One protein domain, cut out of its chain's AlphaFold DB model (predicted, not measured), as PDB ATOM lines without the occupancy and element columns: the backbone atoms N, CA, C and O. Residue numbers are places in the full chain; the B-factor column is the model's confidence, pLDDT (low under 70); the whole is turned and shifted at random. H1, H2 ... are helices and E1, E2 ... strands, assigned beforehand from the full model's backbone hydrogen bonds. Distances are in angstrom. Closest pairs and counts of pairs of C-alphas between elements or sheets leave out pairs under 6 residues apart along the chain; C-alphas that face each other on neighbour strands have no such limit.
ATOM      1  N   ALA A 299      -8.391  39.892  20.062       90.69
ATOM      2  CA  ALA A 299      -9.345  40.971  19.785       90.69
ATOM      3  C   ALA A 299      -8.690  42.354  19.574       90.69
ATOM      4  O   ALA A 299      -9.358  43.291  19.138       90.69
ATOM      5  N   GLN A 300      -7.403  42.509  19.905       87.38
ATOM      6  CA  GLN A 300      -6.635  43.732  19.654       87.38
ATOM      7  C   GLN A 300      -5.877  43.666  18.320       87.38
ATOM      8  O   GLN A 300      -5.675  44.693  17.683       87.38
ATOM      9  N   GLU A 301      -5.460  42.471  17.894       86.44
ATOM     10  CA  GLU A 301      -4.663  42.274  16.672       86.44
ATOM     11  C   GLU A 301      -5.499  41.892  15.448       86.44
ATOM     12  O   GLU A 301      -5.074  42.114  14.314       86.44
ATOM     13  N   LEU A 302      -6.646  41.247  15.663       90.38
ATOM     14  CA  LEU A 302      -7.424  40.590  14.622       90.38
ATOM     15  C   LEU A 302      -8.814  41.203  14.524       90.38
ATOM     16  O   LEU A 302      -9.495  41.397  15.524       90.38
ATOM     17  N   GLU A 303      -9.277  41.380  13.294       89.31
ATOM     18  CA  GLU A 303     -10.623  41.843  12.978       89.31
ATOM     19  C   GLU A 303     -11.182  40.967  11.849       89.31
ATOM     20  O   GLU A 303     -10.449  40.563  10.938       89.31
ATOM     21  N   LEU A 304     -12.472  40.623  11.918       93.31
ATOM     22  CA  LEU A 304     -13.144  39.965  10.798       93.31
ATOM     23  C   LEU A 304     -13.425  40.979   9.689       93.31
ATOM     24  O   LEU A 304     -13.841  42.106   9.943       93.31
ATOM     25  N   ASN A 305     -13.303  40.539   8.441       93.94
ATOM     26  CA  ASN A 305     -13.777  41.308   7.302       93.94
ATOM     27  C   ASN A 305     -15.296  41.482   7.380       93.94
ATOM     28  O   ASN A 305     -16.033  40.545   7.702       93.94
ATOM     29  N   TYR A 306     -15.776  42.666   7.013       92.88
ATOM     30  CA  TYR A 306     -17.207  42.945   6.959       92.88
ATOM     31  C   TYR A 306     -17.797  42.577   5.595       92.88
ATOM     32  O   TYR A 306     -17.141  42.784   4.566       92.88
ATOM     33  N   PRO A 307     -19.045  42.081   5.557       93.94
ATOM     34  CA  PRO A 307     -19.706  41.768   4.303       93.94
ATOM     35  C   PRO A 307     -19.921  43.031   3.460       93.94
ATOM     36  O   PRO A 307     -20.222  44.110   3.972       93.94
ATOM     37  N   ASN A 308     -19.761  42.898   2.140       89.75
ATOM     38  CA  ASN A 308     -19.964  44.013   1.211       89.75
ATOM     39  C   ASN A 308     -21.443  44.398   1.087       89.75
ATOM     40  O   ASN A 308     -21.765  45.581   0.994       89.75
ATOM     41  N   ASP A 309     -22.323  43.400   1.094       92.06
ATOM     42  CA  ASP A 309     -23.768  43.583   1.122       92.06
ATOM     43  C   ASP A 309     -24.301  43.244   2.516       92.06
ATOM     44  O   ASP A 309     -23.924  42.227   3.093       92.06
ATOM     45  N   LYS A 310     -25.164  44.101   3.057       93.81
ATOM     46  CA  LYS A 310     -25.714  43.984   4.417       93.81
ATOM     47  C   LYS A 310     -27.089  43.333   4.372       93.81
ATOM     48  O   LYS A 310     -27.826  43.519   3.406       93.81
ATOM     49  N   VAL A 311     -27.465  42.629   5.436       95.25
ATOM     50  CA  VAL A 311     -28.800  42.024   5.547       95.25
ATOM     51  C   VAL A 311     -29.861  43.115   5.676       95.25
ATOM     52  O   VAL A 311     -29.754  43.989   6.538       95.25
ATOM     53  N   GLU A 312     -30.873  43.077   4.810       93.81
ATOM     54  CA  GLU A 312     -32.055  43.931   4.929       93.81
ATOM     55  C   GLU A 312     -32.950  43.413   6.045       93.81
ATOM     56  O   GLU A 312     -33.289  42.234   6.081       93.81
ATOM     57  N   VAL A 313     -33.309  44.304   6.963       93.50
ATOM     58  CA  VAL A 313     -34.175  43.997   8.102       93.50
ATOM     59  C   VAL A 313     -35.378  44.922   8.045       93.50
ATOM     60  O   VAL A 313     -35.235  46.121   7.777       93.50
ATOM     61  N   ASP A 314     -36.555  44.368   8.324       90.19
ATOM     62  CA  ASP A 314     -37.798  45.125   8.455       90.19
ATOM     63  C   ASP A 314     -37.597  46.364   9.350       90.19
ATOM     64  O   ASP A 314     -37.043  46.288  10.452       90.19
ATOM     65  N   SER A 315     -38.076  47.515   8.877       86.56
ATOM     66  CA  SER A 315     -38.022  48.794   9.587       86.56
ATOM     67  C   SER A 315     -38.548  48.724  11.021       86.56
ATOM     68  O   SER A 315     -37.989  49.385  11.898       86.56
ATOM     69  N   ALA A 316     -39.575  47.913  11.294       87.44
ATOM     70  CA  ALA A 316     -40.125  47.774  12.643       87.44
ATOM     71  C   ALA A 316     -39.163  47.065  13.621       87.44
ATOM     72  O   ALA A 316     -39.183  47.347  14.826       87.44
ATOM     73  N   LYS A 317     -38.313  46.175  13.093       89.31
ATOM     74  CA  LYS A 317     -37.407  45.278  13.832       89.31
ATOM     75  C   LYS A 317     -35.953  45.738  13.845       89.31
ATOM     76  O   LYS A 317     -35.196  45.318  14.724       89.31
ATOM     77  N   TYR A 318     -35.565  46.588  12.895       91.25
ATOM     78  CA  TYR A 318     -34.200  47.073  12.727       91.25
ATOM     79  C   TYR A 318     -33.623  47.626  14.038       91.25
ATOM     80  O   TYR A 318     -34.189  48.527  14.660       91.25
ATOM     81  N   GLY A 319     -32.489  47.066  14.470       90.31
ATOM     82  CA  GLY A 319     -31.816  47.463  15.704       90.31
ATOM     83  C   GLY A 319     -32.518  47.057  17.001       90.31
ATOM     84  O   GLY A 319     -32.106  47.545  18.050       90.31
ATOM     85  N   LYS A 320     -33.556  46.212  16.937       92.19
ATOM     86  CA  LYS A 320     -34.329  45.743  18.098       92.19
ATOM     87  C   LYS A 320     -34.315  44.222  18.219       92.19
ATOM     88  O   LYS A 320     -33.904  43.701  19.249       92.19
ATOM     89  N   SER A 321     -34.805  43.523  17.193       93.62
ATOM     90  CA  SER A 321     -34.990  42.069  17.245       93.62
ATOM     91  C   SER A 321     -34.964  41.436  15.857       93.62
ATOM     92  O   SER A 321     -35.971  41.456  15.151       93.62
ATOM     93  N   LEU A 322     -33.846  40.805  15.511       93.81
ATOM     94  CA  LEU A 322     -33.720  39.960  14.324       93.81
ATOM     95  C   LEU A 322     -34.386  38.593  14.527       93.81
ATOM     96  O   LEU A 322     -34.292  37.991  15.603       93.81
ATOM     97  N   THR A 323     -35.004  38.081  13.465       91.94
ATOM     98  CA  THR A 323     -35.467  36.693  13.373       91.94
ATOM     99  C   THR A 323     -34.285  35.727  13.281       91.94
ATOM    100  O   THR A 323     -33.140  36.125  13.055       91.94
ATOM    101  N   LYS A 324     -34.548  34.427  13.453       93.56
ATOM    102  CA  LYS A 324     -33.514  33.398  13.290       93.56
ATOM    103  C   LYS A 324     -32.919  33.420  11.876       93.56
ATOM    104  O   LYS A 324     -31.702  33.443  11.747       93.56
ATOM    105  N   ASP A 325     -33.762  33.514  10.851       92.06
ATOM    106  CA  ASP A 325     -33.323  33.531   9.452       92.06
ATOM    107  C   ASP A 325     -32.483  34.776   9.128       92.06
ATOM    108  O   ASP A 325     -31.481  34.689   8.421       92.06
ATOM    109  N   GLU A 326     -32.834  35.938   9.695       94.69
ATOM    110  CA  GLU A 326     -32.037  37.163   9.554       94.69
ATOM    111  C   GLU A 326     -30.654  37.006  10.207       94.69
ATOM    112  O   GLU A 326     -29.648  37.392   9.610       94.69
ATOM    113  N   LYS A 327     -30.579  36.395  11.399       96.50
ATOM    114  CA  LYS A 327     -29.298  36.094  12.065       96.50
ATOM    115  C   LYS A 327     -28.458  35.099  11.268       96.50
ATOM    116  O   LYS A 327     -27.261  35.325  11.097       96.50
ATOM    117  N   ASP A 328     -29.076  34.040  10.752       96.31
ATOM    118  CA  ASP A 328     -28.396  33.030   9.940       96.31
ATOM    119  C   ASP A 328     -27.853  33.641   8.639       96.31
ATOM    120  O   ASP A 328     -26.722  33.343   8.253       96.31
ATOM    121  N   ASN A 329     -28.589  34.569   8.016       96.06
ATOM    122  CA  ASN A 329     -28.133  35.315   6.840       96.06
ATOM    123  C   ASN A 329     -26.955  36.255   7.165       96.06
ATOM    124  O   ASN A 329     -25.990  36.325   6.402       96.06
ATOM    125  N   VAL A 330     -26.982  36.940   8.320       97.75
ATOM    126  CA  VAL A 330     -25.837  37.746   8.788       97.75
ATOM    127  C   VAL A 330     -24.596  36.863   8.939       97.75
ATOM    128  O   VAL A 330     -23.522  37.234   8.460       97.75
ATOM    129  N   LEU A 331     -24.738  35.681   9.549       97.75
ATOM    130  CA  LEU A 331     -23.638  34.730   9.714       97.75
ATOM    131  C   LEU A 331     -23.114  34.204   8.373       97.75
ATOM    132  O   LEU A 331     -21.901  34.157   8.195       97.75
ATOM    133  N   THR A 332     -23.988  33.858   7.422       97.56
ATOM    134  CA  THR A 332     -23.582  33.414   6.077       97.56
ATOM    135  C   THR A 332     -22.807  34.504   5.338       97.56
ATOM    136  O   THR A 332     -21.727  34.245   4.810       97.56
ATOM    137  N   LYS A 333     -23.276  35.758   5.363       97.62
ATOM    138  CA  LYS A 333     -22.561  36.873   4.720       97.62
ATOM    139  C   LYS A 333     -21.220  37.178   5.395       97.62
ATOM    140  O   LYS A 333     -20.240  37.472   4.710       97.62
ATOM    141  N   LEU A 334     -21.154  37.096   6.726       97.19
ATOM    142  CA  LEU A 334     -19.894  37.211   7.466       97.19
ATOM    143  C   LEU A 334     -18.927  36.076   7.117       97.19
ATOM    144  O   LEU A 334     -17.741  36.333   6.913       97.19
ATOM    145  N   TRP A 335     -19.424  34.844   7.005       96.94
ATOM    146  CA  TRP A 335     -18.639  33.704   6.548       96.94
ATOM    147  C   TRP A 335     -18.088  33.944   5.142       96.94
ATOM    148  O   TRP A 335     -16.883  33.833   4.938       96.94
ATOM    149  N   ASP A 336     -18.916  34.372   4.189       96.69
ATOM    150  CA  ASP A 336     -18.475  34.650   2.820       96.69
ATOM    151  C   ASP A 336     -17.371  35.710   2.738       96.69
ATOM    152  O   ASP A 336     -16.453  35.581   1.925       96.69
ATOM    153  N   ALA A 337     -17.423  36.724   3.605       96.81
ATOM    154  CA  ALA A 337     -16.390  37.753   3.701       96.81
ATOM    155  C   ALA A 337     -15.064  37.239   4.301       96.81
ATOM    156  O   ALA A 337     -14.008  37.842   4.081       96.81
ATOM    157  N   ASN A 338     -15.101  36.135   5.054       95.75
ATOM    158  CA  ASN A 338     -13.975  35.642   5.852       95.75
ATOM    159  C   ASN A 338     -13.492  34.234   5.491       95.75
ATOM    160  O   ASN A 338     -12.435  33.846   5.971       95.75
ATOM    161  N   LYS A 339     -14.187  33.480   4.630       95.06
ATOM    162  CA  LYS A 339     -13.870  32.076   4.298       95.06
ATOM    163  C   LYS A 339     -12.444  31.851   3.784       95.06
ATOM    164  O   LYS A 339     -11.882  30.780   3.977       95.06
ATOM    165  N   ASN A 340     -11.835  32.882   3.197       93.88
ATOM    166  CA  ASN A 340     -10.449  32.849   2.722       93.88
ATOM    167  C   ASN A 340      -9.427  33.321   3.777       93.88
ATOM    168  O   ASN A 340      -8.226  33.132   3.599       93.88
ATOM    169  N   ASN A 341      -9.872  33.917   4.886       93.06
ATOM    170  CA  ASN A 341      -9.024  34.397   5.976       93.06
ATOM    171  C   ASN A 341      -8.780  33.284   7.009       93.06
ATOM    172  O   ASN A 341      -9.205  33.355   8.166       93.06
ATOM    173  N   THR A 342      -8.118  32.211   6.568       90.69
ATOM    174  CA  THR A 342      -7.942  31.008   7.398       90.69
ATOM    175  C   THR A 342      -7.164  31.280   8.687       90.69
ATOM    176  O   THR A 342      -7.418  30.619   9.693       90.69
ATOM    177  N   ASP A 343      -6.269  32.271   8.692       89.12
ATOM    178  CA  ASP A 343      -5.476  32.626   9.868       89.12
ATOM    179  C   ASP A 343      -6.343  33.217  10.980       89.12
ATOM    180  O   ASP A 343      -6.273  32.732  12.109       89.12
ATOM    181  N   VAL A 344      -7.223  34.180  10.672       91.62
ATOM    182  CA  VAL A 344      -8.162  34.733  11.665       91.62
ATOM    183  C   VAL A 344      -9.163  33.670  12.111       91.62
ATOM    184  O   VAL A 344      -9.384  33.493  13.311       91.62
ATOM    185  N   LEU A 345      -9.717  32.900  11.168       94.31
ATOM    186  CA  LEU A 345     -10.701  31.859  11.471       94.31
ATOM    187  C   LEU A 345     -10.156  30.802  12.443       94.31
ATOM    188  O   LEU A 345     -10.851  30.411  13.378       94.31
ATOM    189  N   LYS A 346      -8.891  30.385  12.294       92.00
ATOM    190  CA  LYS A 346      -8.238  29.431  13.211       92.00
ATOM    191  C   LYS A 346      -8.069  29.970  14.633       92.00
ATOM    192  O   LYS A 346      -7.866  29.163  15.549       92.00
ATOM    193  N   LYS A 347      -8.118  31.292  14.835       92.00
ATOM    194  CA  LYS A 347      -8.012  31.934  16.156       92.00
ATOM    195  C   LYS A 347      -9.365  32.170  16.828       92.00
ATOM    196  O   LYS A 347      -9.370  32.505  18.009       92.00
ATOM    197  N   LEU A 348     -10.488  31.944  16.146       94.50
ATOM    198  CA  LEU A 348     -11.810  32.005  16.772       94.50
ATOM    199  C   LEU A 348     -12.038  30.814  17.712       94.50
ATOM    200  O   LEU A 348     -11.626  29.681  17.439       94.50
ATOM    201  N   LYS A 349     -12.712  31.062  18.833       92.81
ATOM    202  CA  LYS A 349     -13.101  30.022  19.787       92.81
ATOM    203  C   LYS A 349     -14.209  29.163  19.181       92.81
ATOM    204  O   LYS A 349     -15.178  29.690  18.650       92.81
ATOM    205  N   GLY A 350     -14.065  27.842  19.262       88.75
ATOM    206  CA  GLY A 350     -15.026  26.898  18.675       88.75
ATOM    207  C   GLY A 350     -14.859  26.652  17.169       88.75
ATOM    208  O   GLY A 350     -15.633  25.885  16.608       88.75
ATOM    209  N   MET A 351     -13.853  27.254  16.518       91.06
ATOM    210  CA  MET A 351     -13.478  26.896  15.146       91.06
ATOM    211  C   MET A 351     -12.495  25.718  15.121       91.06
ATOM    212  O   MET A 351     -11.422  25.762  15.744       91.06
ATOM    213  N   GLU A 352     -12.864  24.699  14.348       78.69
ATOM    214  CA  GLU A 352     -12.094  23.477  14.108       78.69
ATOM    215  C   GLU A 352     -10.900  23.694  13.158       78.69
ATOM    216  O   GLU A 352     -10.738  24.751  12.532       78.69
ATOM    217  N   GLN A 353     -10.038  22.672  13.041       75.94
ATOM    218  CA  GLN A 353      -8.914  22.681  12.090       75.94
ATOM    219  C   GLN A 353      -9.376  22.814  10.633       75.94
ATOM    220  O   GLN A 353      -8.682  23.460   9.848       75.94
ATOM    221  N   THR A 354     -10.545  22.264  10.301       80.31
ATOM    222  CA  THR A 354     -11.224  22.471   9.018       80.31
ATOM    223  C   THR A 354     -12.292  23.541   9.201       80.31
ATOM    224  O   THR A 354     -13.229  23.363   9.975       80.31
ATOM    225  N   GLN A 355     -12.144  24.674   8.514       89.25
ATOM    226  CA  GLN A 355     -13.067  25.799   8.634       89.25
ATOM    227  C   GLN A 355     -14.286  25.550   7.739       89.25
ATOM    228  O   GLN A 355     -14.144  25.470   6.520       89.25
ATOM    229  N   THR A 356     -15.474  25.452   8.333       93.31
ATOM    230  CA  THR A 356     -16.745  25.356   7.601       93.31
ATOM    231  C   THR A 356     -17.714  26.439   8.061       93.31
ATOM    232  O   THR A 356     -17.551  27.018   9.141       93.31
ATOM    233  N   GLU A 357     -18.740  26.705   7.254       94.81
ATOM    234  CA  GLU A 357     -19.782  27.674   7.597       94.81
ATOM    235  C   GLU A 357     -20.537  27.261   8.867       94.81
ATOM    236  O   GLU A 357     -20.833  28.092   9.723       94.81
ATOM    237  N   GLU A 358     -20.810  25.967   9.041       92.50
ATOM    238  CA  GLU A 358     -21.516  25.437  10.207       92.50
ATOM    239  C   GLU A 358     -20.703  25.615  11.490       92.50
ATOM    240  O   GLU A 358     -21.268  25.917  12.542       92.50
ATOM    241  N   ALA A 359     -19.378  25.447  11.415       92.81
ATOM    242  CA  ALA A 359     -18.488  25.742  12.533       92.81
ATOM    243  C   ALA A 359     -18.467  27.250  12.829       92.81
ATOM    244  O   ALA A 359     -18.583  27.658  13.985       92.81
ATOM    245  N   PHE A 360     -18.417  28.086  11.787       95.31
ATOM    246  CA  PHE A 360     -18.439  29.541  11.932       95.31
ATOM    247  C   PHE A 360     -19.725  30.041  12.602       95.31
ATOM    248  O   PHE A 360     -19.665  30.842  13.535       95.31
ATOM    249  N   LYS A 361     -20.882  29.499  12.201       94.19
ATOM    250  CA  LYS A 361     -22.194  29.797  12.796       94.19
ATOM    251  C   LYS A 361     -22.288  29.440  14.283       94.19
ATOM    252  O   LYS A 361     -23.105  30.018  14.991       94.19
ATOM    253  N   LYS A 362     -21.459  28.511  14.769       91.19
ATOM    254  CA  LYS A 362     -21.346  28.180  16.201       91.19
ATOM    255  C   LYS A 362     -20.348  29.081  16.935       91.19
ATOM    256  O   LYS A 362     -20.522  29.325  18.124       91.19
ATOM    257  N   ALA A 363     -19.306  29.545  16.246       92.69
ATOM    258  CA  ALA A 363     -18.230  30.351  16.823       92.69
ATOM    259  C   ALA A 363     -18.588  31.841  16.974       92.69
ATOM    260  O   ALA A 363     -18.091  32.511  17.882       92.69
ATOM    261  N   VAL A 364     -19.445  32.370  16.095       96.25
ATOM    262  CA  VAL A 364     -19.876  33.776  16.098       96.25
ATOM    263  C   VAL A 364     -21.340  33.869  16.506       96.25
ATOM    264  O   VAL A 364     -22.185  33.130  16.014       96.25
ATOM    265  N   THR A 365     -21.657  34.796  17.409       96.31
ATOM    266  CA  THR A 365     -23.029  35.004  17.894       96.31
ATOM    267  C   THR A 365     -23.591  36.309  17.352       96.31
ATOM    268  O   THR A 365     -22.991  37.358  17.558       96.31
ATOM    269  N   VAL A 366     -24.765  36.272  16.716       97.69
ATOM    270  CA  VAL A 366     -25.506  37.485  16.328       97.69
ATOM    271  C   VAL A 366     -26.532  37.832  17.408       97.69
ATOM    272  O   VAL A 366     -27.427  37.042  17.742       97.69
ATOM    273  N   ASN A 367     -26.401  39.033  17.959       96.62
ATOM    274  CA  ASN A 367     -27.274  39.576  18.990       96.62
ATOM    275  C   ASN A 367     -28.661  39.924  18.421       96.62
ATOM    276  O   ASN A 367     -28.878  39.972  17.210       96.62
ATOM    277  N   ALA A 368     -29.636  40.152  19.304       95.81
ATOM    278  CA  ALA A 368     -30.998  40.503  18.892       95.81
ATOM    279  C   ALA A 368     -31.060  41.817  18.095       95.81
ATOM    280  O   ALA A 368     -31.869  41.936  17.182       95.81
ATOM    281  N   ASP A 369     -30.178  42.771  18.382       94.88
ATOM    282  CA  ASP A 369     -30.127  44.068  17.705       94.88
ATOM    283  C   ASP A 369     -29.435  44.035  16.327       94.88
ATOM    284  O   ASP A 369     -29.429  45.047  15.626       94.88
ATOM    285  N   GLY A 370     -28.860  42.895  15.935       95.69
ATOM    286  CA  GLY A 370     -28.137  42.715  14.674       95.69
ATOM    287  C   GLY A 370     -26.632  42.969  14.742       95.69
ATOM    288  O   GLY A 370     -25.967  42.851  13.715       95.69
ATOM    289  N   SER A 371     -26.079  43.288  15.915       96.69
ATOM    290  CA  SER A 371     -24.627  43.259  16.138       96.69
ATOM    291  C   SER A 371     -24.120  41.816  16.244       96.69
ATOM    292  O   SER A 371     -24.892  40.902  16.543       96.69
ATOM    293  N   ALA A 372     -22.826  41.585  16.015       97.50
ATOM    294  CA  ALA A 372     -22.213  40.268  16.184       97.50
ATOM    295  C   ALA A 372     -21.103  40.301  17.233       97.50
ATOM    296  O   ALA A 372     -20.264  41.198  17.230       97.50
ATOM    297  N   LYS A 373     -21.077  39.294  18.105       96.56
ATOM    298  CA  LYS A 373     -20.006  39.050  19.066       96.56
ATOM    299  C   LYS A 373     -19.098  37.940  18.554       96.56
ATOM    300  O   LYS A 373     -19.555  36.840  18.236       96.56
ATOM    301  N   VAL A 374     -17.805  38.228  18.546       96.31
ATOM    302  CA  VAL A 374     -16.732  37.306  18.182       96.31
ATOM    303  C   VAL A 374     -15.950  36.974  19.448       96.31
ATOM    304  O   VAL A 374     -15.627  37.864  20.229       96.31
ATOM    305  N   THR A 375     -15.667  35.693  19.682       94.62
ATOM    306  CA  THR A 375     -14.812  35.251  20.795       94.62
ATOM    307  C   THR A 375     -13.617  34.502  20.231       94.62
ATOM    308  O   THR A 375     -13.787  33.594  19.417       94.62
ATOM    309  N   TYR A 376     -12.413  34.858  20.666       93.44
ATOM    310  CA  TYR A 376     -11.170  34.233  20.220       93.44
ATOM    311  C   TYR A 376     -10.695  33.154  21.202       93.44
ATOM    312  O   TYR A 376     -11.196  33.026  22.321       93.44
ATOM    313  N   LYS A 377      -9.735  32.323  20.780       91.25
ATOM    314  CA  LYS A 377      -9.218  31.184  21.564       91.25
ATOM    315  C   LYS A 377      -8.527  31.588  22.868       91.25
ATOM    316  O   LYS A 377      -8.464  30.767  23.774       91.25
ATOM    317  N   ASP A 378      -8.047  32.824  22.971       90.06
ATOM    318  CA  ASP A 378      -7.514  33.407  24.210       90.06
ATOM    319  C   ASP A 378      -8.609  34.001  25.120       90.06
ATOM    320  O   ASP A 378      -8.303  34.621  26.129       90.06
ATOM    321  N   ASN A 379      -9.885  33.786  24.783       92.19
ATOM    322  CA  ASN A 379     -11.076  34.311  25.456       92.19
ATOM    323  C   ASN A 379     -11.299  35.822  25.332       92.19
ATOM    324  O   ASN A 379     -12.300  36.311  25.858       92.19
ATOM    325  N   SER A 380     -10.452  36.544  24.598       93.12
ATOM    326  CA  SER A 380     -10.748  37.925  24.229       93.12
ATOM    327  C   SER A 380     -11.977  37.985  23.314       93.12
ATOM    328  O   SER A 380     -12.309  37.019  22.611       93.12
ATOM    329  N   THR A 381     -12.695  39.107  23.343       94.31
ATOM    330  CA  THR A 381     -13.936  39.276  22.577       94.31
ATOM    331  C   THR A 381     -13.947  40.575  21.800       94.31
ATOM    332  O   THR A 381     -13.543  41.607  22.331       94.31
ATOM    333  N   ASP A 382     -14.509  40.531  20.597       94.12
ATOM    334  CA  ASP A 382     -14.780  41.703  19.769       94.12
ATOM    335  C   ASP A 382     -16.277  41.801  19.428       94.12
ATOM    336  O   ASP A 382     -17.011  40.808  19.477       94.12
ATOM    337  N   THR A 383     -16.748  43.013  19.135       94.75
ATOM    338  CA  THR A 383     -18.146  43.290  18.783       94.75
ATOM    339  C   THR A 383     -18.222  44.085  17.487       94.75
ATOM    340  O   THR A 383     -17.823  45.246  17.431       94.75
ATOM    341  N   ILE A 384     -18.819  43.478  16.463       94.94
ATOM    342  CA  ILE A 384     -19.105  44.116  15.181       94.94
ATOM    343  C   ILE A 384     -20.466  44.802  15.279       94.94
ATOM    344  O   ILE A 384     -21.478  44.159  15.578       94.94
ATOM    345  N   SER A 385     -20.505  46.108  15.020       94.81
ATOM    346  CA  SER A 385     -21.737  46.889  15.131       94.81
ATOM    347  C   SER A 385     -22.780  46.481  14.081       94.81
ATOM    348  O   SER A 385     -22.453  46.053  12.969       94.81
ATOM    349  N   LYS A 386     -24.065  46.644  14.414       94.69
ATOM    350  CA  LYS A 386     -25.173  46.289  13.513       94.69
ATOM    351  C   LYS A 386     -25.151  47.088  12.213       94.69
ATOM    352  O   LYS A 386     -25.590  46.576  11.189       94.69
ATOM    353  N   GLU A 387     -24.622  48.311  12.222       94.12
ATOM    354  CA  GLU A 387     -24.509  49.173  11.043       94.12
ATOM    355  C   GLU A 387     -23.553  48.583  10.006       94.12
ATOM    356  O   GLU A 387     -23.701  48.879   8.822       94.12
ATOM    357  N   ASN A 388     -22.603  47.736  10.413       95.00
ATOM    358  CA  ASN A 388     -21.705  47.026   9.502       95.00
ATOM    359  C   ASN A 388     -22.336  45.752   8.916       95.00
ATOM    360  O   ASN A 388     -21.881  45.286   7.874       95.00
ATOM    361  N   LEU A 389     -23.395  45.220   9.532       96.31
ATOM    362  CA  LEU A 389     -23.970  43.906   9.205       96.31
ATOM    363  C   LEU A 389     -25.373  43.973   8.600       96.31
ATOM    364  O   LEU A 389     -25.746  43.143   7.771       96.31
ATOM    365  N   THR A 390     -26.151  44.973   9.000       95.88
ATOM    366  CA  THR A 390     -27.572  45.104   8.681       95.88
ATOM    367  C   THR A 390     -27.887  46.492   8.139       95.88
ATOM    368  O   THR A 390     -27.209  47.480   8.438       95.88
ATOM    369  N   LYS A 391     -28.941  46.582   7.333       94.44
ATOM    370  CA  LYS A 391     -29.502  47.839   6.839       94.44
ATOM    371  C   LYS A 391     -31.023  47.790   6.921       94.44
ATOM    372  O   LYS A 391     -31.638  46.734   6.794       94.44
ATOM    373  N   ARG A 392     -31.631  48.948   7.152       92.88
ATOM    374  CA  ARG A 392     -33.084  49.078   7.244       92.88
ATOM    375  C   ARG A 392     -33.721  48.915   5.862       92.88
ATOM    376  O   ARG A 392     -33.349  49.640   4.940       92.88
ATOM    377  N   TYR A 393     -34.701  48.024   5.746       92.62
ATOM    378  CA  TYR A 393     -35.537  47.898   4.555       92.62
ATOM    379  C   TYR A 393     -36.497  49.084   4.442       92.62
ATOM    380  O   TYR A 393     -37.166  49.434   5.416       92.62
TER     381      TYR A 393
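Overview. This is residues 299 to 393 of the 511 residues of the protein "Putative secreted protein" of Gardnerella vaginalis 0288E (UniProt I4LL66). One long helix, H1, packs on a small three-stranded sheet, E2, E3 and E4, with most of its close C-alpha pairs to the edge strand E2, 13 within 10 A against 4 to E3. A short pair of side-by-side strands, E1 and E5, lies near one end of the elongated body and helix H2 near the other, while H3 crosses H1. The 95 printed residues, of mixed class, include four named helices and five named strands, in the order E1 H1 H2 H3 E2 E3 E4 H4 E5; the larger sheet, E2 - E3 - E4, is antiparallel and the smaller, E1 and E5, parallel. The whole is compact, with a radius of gyration of the C-alphas of 12.8 A, and spans 39 by 22 by 20 A.

Along the chain. E2 is residues 364 to 366, E3 372 to 375 and E4 381 to 384, the last two 10.1 and 10.2 A long. H1, residues 324 to 338, runs 21.0 A from C-alpha 324 at (-33.514, 33.398, 13.290). H2 is 342 to 347, H3 357 to 363 and H4 386 to 389. E1 is 311 to 313; E5, 390 to 392, ends at C-alpha 392 (-33.084, 49.078, 7.244).

Arrangement. E2, E3 and E4 form a meander, each strand the antiparallel neighbour of the one before, with N 365 and O 373 3.0 A apart and N 374 and O 382 2.9 A apart. H1 is on this sheet, making two layers, a helix on one face of a sheet; the closest C-alphas of H1 and E2, Lys 327 and Val 366, are 5.9 A apart. H3 touches H1, about perpendicular at 76 degrees, closest at C-alphas 361 and 331, 6.0 A. H4 only grazes the sheet. E1 and E5 are parallel, with N 391 and O 311 2.8 A apart. Every O i to N i+4 pair is within hydrogen-bond range in H1 and H3, 1 of 2 in H2; H4 is too short for one.

Size, cuts and confidence. The C-alphas farthest apart, Ala 316 and Gln 353, are 40.1 A apart. The printed part has no cut and no long link. Its mean pLDDT is 93.1, and no printed residue is under 70.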